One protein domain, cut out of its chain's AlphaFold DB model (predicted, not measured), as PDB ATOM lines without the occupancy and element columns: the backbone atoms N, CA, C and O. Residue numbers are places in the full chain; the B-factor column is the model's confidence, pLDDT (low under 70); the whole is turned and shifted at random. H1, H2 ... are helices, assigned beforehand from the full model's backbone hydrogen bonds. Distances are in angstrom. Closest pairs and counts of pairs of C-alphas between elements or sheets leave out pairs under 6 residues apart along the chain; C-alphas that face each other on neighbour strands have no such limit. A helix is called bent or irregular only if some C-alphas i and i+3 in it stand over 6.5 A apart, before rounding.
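AT A GLANCE: This is residues 66 to 114 of the 337 residues of the protein "ENDOU" of Mytilus coruscus (UniProt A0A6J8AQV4). The model has little regular structure: residues 66 to 79 loop out and fold back, the short H1 and the longer H2 follow, and a tail ends with residues 109 to 114 sticking out. The printed part has 49 residues, with two named helices, H1 then H2, and no named strand. The class is all helix, though the named elements hold only 14 residues. The whole is elongated, spanning 32 by 20 by 17 A, and only just compact, close to loose, with a radius of gyration of the C-alphas of 11.4 A.

HOW THE PARTS SIT: H1, residues 80 to 83, and H2, residues 92 to 101, are near each other, with 6 pairs of C-alphas within 10 A and no pair within 8 A. A short link of 8 residues joins them. H1 is too short for any O i to N i+4 pair, and its one O i to N i+3 pair is not within hydrogen-bond range; in H2, 4 of 6 O i to N i+4 pairs are.

IN THESE COORDINATES: H1 begins at C-alpha 80 (46.486, 23.420, 98.341) and is irregular, but only just, at 6.8 A from first to last C-alpha. H2 measures 13.1 A and ends at C-alpha 101 (49.794, 29.855, 108.968).

THE WHOLE: The C-alphas farthest apart, of Ser 72 and Phe 114, are 33.9 A apart. The printed part has no cut. Residues 99 to 114 have pLDDT under 70.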
ATOM      1  N   CYS A  66      54.422  19.358 101.655       86.44
ATOM      2  CA  CYS A  66      53.489  20.479 101.576       86.44
ATOM      3  C   CYS A  66      53.760  21.345 100.344       86.44
ATOM      4  O   CYS A  66      54.911  21.600  99.995       86.44
ATOM      5  N   ASP A  67      52.684  21.763  99.679       83.19
ATOM      6  CA  ASP A  67      52.690  22.677  98.527       83.19
ATOM      7  C   ASP A  67      53.460  22.189  97.290       83.19
ATOM      8  O   ASP A  67      53.638  22.929  96.321       83.19
ATOM      9  N   GLN A  68      53.856  20.915  97.265       84.44
ATOM     10  CA  GLN A  68      54.388  20.291  96.058       84.44
ATOM     11  C   GLN A  68      53.321  20.269  94.948       84.44
ATOM     12  O   GLN A  68      52.128  20.148  95.232       84.44
ATOM     13  N   PRO A  69      53.700  20.357  93.663       85.12
ATOM     14  CA  PRO A  69      52.750  20.188  92.567       85.12
ATOM     15  C   PRO A  69      52.074  18.809  92.623       85.12
ATOM     16  O   PRO A  69      52.563  17.885  93.271       85.12
ATOM     17  N   TYR A  70      50.937  18.667  91.936       87.06
ATOM     18  CA  TYR A  70      50.236  17.385  91.840       87.06
ATOM     19  C   TYR A  70      51.179  16.269  91.370       87.06
ATOM     20  O   TYR A  70      51.810  16.382  90.316       87.06
ATOM     21  N   ASP A  71      51.229  15.182  92.136       79.38
ATOM     22  CA  ASP A  71      51.977  13.976  91.795       79.38
ATOM     23  C   ASP A  71      51.029  12.778  91.840       79.38
ATOM     24  O   ASP A  71      50.448  12.472  92.876       79.38
ATOM     25  N   SER A  72      50.873  12.070  90.723       80.56
ATOM     26  CA  SER A  72      50.001  10.893  90.633       80.56
ATOM     27  C   SER A  72      50.567   9.640  91.312       80.56
ATOM     28  O   SER A  72      49.868   8.632  91.412       80.56
ATOM     29  N   ARG A  73      51.831   9.663  91.750       73.75
ATOM     30  CA  ARG A  73      52.497   8.534  92.418       73.75
ATOM     31  C   ARG A  73      51.920   8.217  93.811       73.75
ATOM     32  O   ARG A  73      51.613   7.047  94.051       73.75
ATOM     33  N   PRO A  74      51.799   9.176  94.747       75.06
ATOM     34  CA  PRO A  74      51.157   8.963  96.044       75.06
ATOM     35  C   PRO A  74      49.637   8.795  95.899       75.06
ATOM     36  O   PRO A  74      49.001   9.389  95.033       75.06
ATOM     37  N   ARG A  75      49.021   8.022  96.802       80.06
ATOM     38  CA  ARG A  75      47.555   7.819  96.824       80.06
ATOM     39  C   ARG A  75      46.765   9.067  97.232       80.06
ATOM     40  O   ARG A  75      45.549   9.089  97.073       80.06
ATOM     41  N   CYS A  76      47.451  10.072  97.764       88.94
ATOM     42  CA  CYS A  76      46.896  11.323  98.248       88.94
ATOM     43  C   CYS A  76      47.860  12.487  97.969       88.94
ATOM     44  O   CYS A  76      49.056  12.292  97.721       88.94
ATOM     45  N   GLN A  77      47.331  13.703  98.002       89.75
ATOM     46  CA  GLN A  77      48.018  14.946  97.684       89.75
ATOM     47  C   GLN A  77      48.240  15.786  98.943       89.75
ATOM     48  O   GLN A  77      47.418  15.788  99.858       89.75
ATOM     49  N   CYS A  78      49.336  16.542  98.951       90.50
ATOM     50  CA  CYS A  78      49.699  17.470 100.027       90.50
ATOM     51  C   CYS A  78      49.759  18.924  99.543       90.50
ATOM     52  O   CYS A  78      50.459  19.757 100.112       90.50
ATOM     53  N   ASN A  79      49.034  19.224  98.468       90.12
ATOM     54  CA  ASN A  79      48.985  20.543  97.853       90.12
ATOM     55  C   ASN A  79      47.685  21.269  98.192       90.12
ATOM     56  O   ASN A  79      46.696  20.648  98.571       90.12
ATOM     57  N   THR A  80      47.663  22.588  98.033       90.69
ATOM     58  CA  THR A  80      46.486  23.420  98.341       90.69
ATOM     59  C   THR A  80      45.237  23.030  97.548       90.69
ATOM     60  O   THR A  80      44.119  23.151  98.055       90.69
ATOM     61  N   ALA A  81      45.411  22.495  96.338       92.25
ATOM     62  CA  ALA A  81      44.320  22.030  95.488       92.25
ATOM     63  C   ALA A  81      43.695  20.702  95.959       92.25
ATOM     64  O   ALA A  81      42.597  20.361  95.519       92.25
ATOM     65  N   CYS A  82      44.323  19.954  96.873       93.81
ATOM     66  CA  CYS A  82      43.852  18.622  97.261       93.81
ATOM     67  C   CYS A  82      42.433  18.631  97.846       93.81
ATOM     68  O   CYS A  82      41.678  17.672  97.671       93.81
ATOM     69  N   LYS A  83      42.042  19.735  98.506       91.81
ATOM     70  CA  LYS A  83      40.699  19.905  99.081       91.81
ATOM     71  C   LYS A  83      39.634  19.982  97.991       91.81
ATOM     72  O   LYS A  83      38.555  19.427  98.157       91.81
ATOM     73  N   GLN A  84      39.952  20.630  96.871       95.19
ATOM     74  CA  GLN A  84      39.056  20.738  95.721       95.19
ATOM     75  C   GLN A  84      38.813  19.370  95.074       95.19
ATOM     76  O   GLN A  84      37.695  19.070  94.664       95.19
ATOM     77  N   TYR A  85      39.850  18.534  95.008       94.44
ATOM     78  CA  TYR A  85      39.784  17.204  94.400       94.44
ATOM     79  C   TYR A  85      39.462  16.082  95.395       94.44
ATOM     80  O   TYR A  85      39.431  14.917  95.005       94.44
ATOM     81  N   ASN A  86      39.221  16.424  96.666       92.56
ATOM     82  CA  ASN A  86      38.962  15.488  97.759       92.56
ATOM     83  C   ASN A  86      39.970  14.322  97.817       92.56
ATOM     84  O   ASN A  86      39.603  13.162  97.994       92.56
ATOM     85  N   ASN A  87      41.252  14.632  97.617       91.81
ATOM     86  CA  ASN A  87      42.336  13.654  97.599       91.81
ATOM     87  C   ASN A  87      43.489  14.048  98.532       91.81
ATOM     88  O   ASN A  87      44.615  13.606  98.318       91.81
ATOM     89  N   CYS A  88      43.230  14.881  99.544       92.25
ATOM     90  CA  CYS A  88      44.222  15.228 100.559       92.25
ATOM     91  C   CYS A  88      44.678  14.001 101.349       92.25
ATOM     92  O   CYS A  88      43.892  13.086 101.590       92.25
ATOM     93  N   CYS A  89      45.935  14.002 101.782       89.94
ATOM     94  CA  CYS A  89      46.401  13.038 102.773       89.94
ATOM     95  C   CYS A  89      45.771  13.316 104.145       89.94
ATOM     96  O   CYS A  89      45.441  14.463 104.458       89.94
ATOM     97  N   ASP A  90      45.628  12.275 104.969       88.69
ATOM     98  CA  ASP A  90      44.957  12.360 106.275       88.69
ATOM     99  C   ASP A  90      45.625  13.382 107.217       88.69
ATOM    100  O   ASP A  90      44.959  14.030 108.025       88.69
ATOM    101  N   ASP A  91      46.941  13.569 107.088       88.44
ATOM    102  CA  ASP A  91      47.744  14.497 107.884       88.44
ATOM    103  C   ASP A  91      47.867  15.904 107.272       88.44
ATOM    104  O   ASP A  91      48.470  16.783 107.887       88.44
ATOM    105  N   TYR A  92      47.256  16.173 106.113       89.69
ATOM    106  CA  TYR A  92      47.386  17.456 105.413       89.69
ATOM    107  C   TYR A  92      46.969  18.655 106.276       89.69
ATOM    108  O   TYR A  92      47.690  19.650 106.353       89.69
ATOM    109  N   ASN A  93      45.827  18.568 106.965       87.81
ATOM    110  CA  ASN A  93      45.351  19.665 107.811       87.81
ATOM    111  C   ASN A  93      46.238  19.864 109.047       87.81
ATOM    112  O   ASN A  93      46.493  20.996 109.442       87.81
ATOM    113  N   ALA A  94      46.698  18.767 109.652       83.50
ATOM    114  CA  ALA A  94      47.524  18.812 110.855       83.50
ATOM    115  C   ALA A  94      48.957  19.271 110.560       83.50
ATOM    116  O   ALA A  94      49.609  19.823 111.438       83.50
ATOM    117  N   PHE A  95      49.448  19.038 109.343       83.12
ATOM    118  CA  PHE A  95      50.830  19.319 108.987       83.12
ATOM    119  C   PHE A  95      50.956  20.551 108.084       83.12
ATOM    120  O   PHE A  95      51.619  21.511 108.457       83.12
ATOM    121  N   CYS A  96      50.280  20.594 106.935       85.00
ATOM    122  CA  CYS A  96      50.481  21.665 105.954       85.00
ATOM    123  C   CYS A  96      49.710  22.953 106.255       85.00
ATOM    124  O   CYS A  96      50.209  24.030 105.952       85.00
ATOM    125  N   LEU A  97      48.520  22.893 106.866       78.62
ATOM    126  CA  LEU A  97      47.801  24.133 107.202       78.62
ATOM    127  C   LEU A  97      48.472  24.892 108.350       78.62
ATOM    128  O   LEU A  97      48.600  26.109 108.270       78.62
ATOM    129  N   ILE A  98      48.953  24.173 109.368       72.75
ATOM    130  CA  ILE A  98      49.666  24.775 110.504       72.75
ATOM    131  C   ILE A  98      50.991  25.396 110.035       72.75
ATOM    132  O   ILE A  98      51.318  26.520 110.411       72.75
ATOM    133  N   VAL A  99      51.729  24.696 109.167       62.59
ATOM    134  CA  VAL A  99      52.981  25.200 108.580       62.59
ATOM    135  C   VAL A  99      52.748  26.463 107.737       62.59
ATOM    136  O   VAL A  99      53.551  27.397 107.800       62.59
ATOM    137  N   ASN A 100      51.631  26.533 107.006       60.75
ATOM    138  CA  ASN A 100      51.311  27.673 106.147       60.75
ATOM    139  C   ASN A 100      50.828  28.908 106.931       60.75
ATOM    140  O   ASN A 100      51.137  30.027 106.527       60.75
ATOM    141  N   GLU A 101      50.147  28.738 108.070       60.84
ATOM    142  CA  GLU A 101      49.794  29.855 108.968       60.84
ATOM    143  C   GLU A 101      51.000  30.402 109.747       60.84
ATOM    144  O   GLU A 101      51.057  31.596 110.038       60.84
ATOM    145  N   LEU A 102      51.998  29.562 110.035       61.81
ATOM    146  CA  LEU A 102      53.234  29.957 110.722       61.81
ATOM    147  C   LEU A 102      54.342  30.438 109.766       61.81
ATOM    148  O   LEU A 102      55.471  30.675 110.200       61.81
ATOM    149  N   GLY A 103      54.050  30.563 108.465       54.09
ATOM    150  CA  GLY A 103      54.970  31.100 107.455       54.09
ATOM    151  C   GLY A 103      56.284  30.323 107.289       54.09
ATOM    152  O   GLY A 103      57.234  30.835 106.696       54.09
ATOM    153  N   THR A 104      56.376  29.100 107.808       53.91
ATOM    154  CA  THR A 104      57.622  28.327 107.857       53.91
ATOM    155  C   THR A 104      57.680  27.365 106.682       53.91
ATOM    156  O   THR A 104      57.553  26.153 106.819       53.91
ATOM    157  N   THR A 105      57.899  27.903 105.483       53.09
ATOM    158  CA  THR A 105      58.227  27.045 104.343       53.09
ATOM    159  C   THR A 105      59.553  26.327 104.630       53.09
ATOM    160  O   THR A 105      60.592  26.949 104.834       53.09
ATOM    161  N   ASN A 106      59.503  24.994 104.664       56.00
ATOM    162  CA  ASN A 106      60.654  24.083 104.688       56.00
ATOM    163  C   ASN A 106      61.553  24.057 105.942       56.00
ATOM    164  O   ASN A 106      62.765  24.169 105.790       56.00
ATOM    165  N   TYR A 107      61.040  23.801 107.154       44.97
ATOM    166  CA  TYR A 107      61.863  23.121 108.179       44.97
ATOM    167  C   TYR A 107      61.049  22.613 109.381       44.97
ATOM    168  O   TYR A 107      60.968  23.268 110.414       44.97
ATOM    169  N   ILE A 108      60.493  21.405 109.298       50.75
ATOM    170  CA  ILE A 108      60.281  20.605 110.514       50.75
ATOM    171  C   ILE A 108      60.907  19.236 110.260       50.75
ATOM    172  O   ILE A 108      60.230  18.243 109.997       50.75
ATOM    173  N   SER A 109      62.240  19.195 110.271       43.84
ATOM    174  CA  SER A 109      62.977  17.946 110.421       43.84
ATOM    175  C   SER A 109      62.787  17.445 111.854       43.84
ATOM    176  O   SER A 109      63.224  18.073 112.808       43.84
ATOM    177  N   SER A 110      62.057  16.336 111.982       50.88
ATOM    178  CA  SER A 110      62.198  15.258 112.977       50.88
ATOM    179  C   SER A 110      62.591  15.562 114.437       50.88
ATOM    180  O   SER A 110      63.142  14.672 115.082       50.88
ATOM    181  N   GLU A 111      62.321  16.743 114.995       48.41
ATOM    182  CA  GLU A 111      62.591  17.017 116.414       48.41
ATOM    183  C   GLU A 111      61.731  18.160 116.983       48.41
ATOM    184  O   GLU A 111      62.225  19.101 117.598       48.41
ATOM    185  N   THR A 112      60.406  18.104 116.820       42.91
ATOM    186  CA  THR A 112      59.513  18.982 117.592       42.91
ATOM    187  C   THR A 112      59.290  18.416 118.986       42.91
ATOM    188  O   THR A 112      58.307  17.746 119.299       42.91
ATOM    189  N   THR A 113      60.235  18.748 119.860       39.62
ATOM    190  CA  THR A 113      59.937  18.926 121.279       39.62
ATOM    191  C   THR A 113      58.875  20.024 121.377       39.62
ATOM    192  O   THR A 113      59.050  21.097 120.808       39.62
ATOM    193  N   PHE A 114      57.761  19.716 122.043       41.72
ATOM    194  CA  PHE A 114      56.680  20.620 122.451       41.72
ATOM    195  C   PHE A 114      57.101  22.104 122.530       41.72
ATOM    196  O   PHE A 114      57.760  22.506 123.488       41.72
TER     197      PHE A 114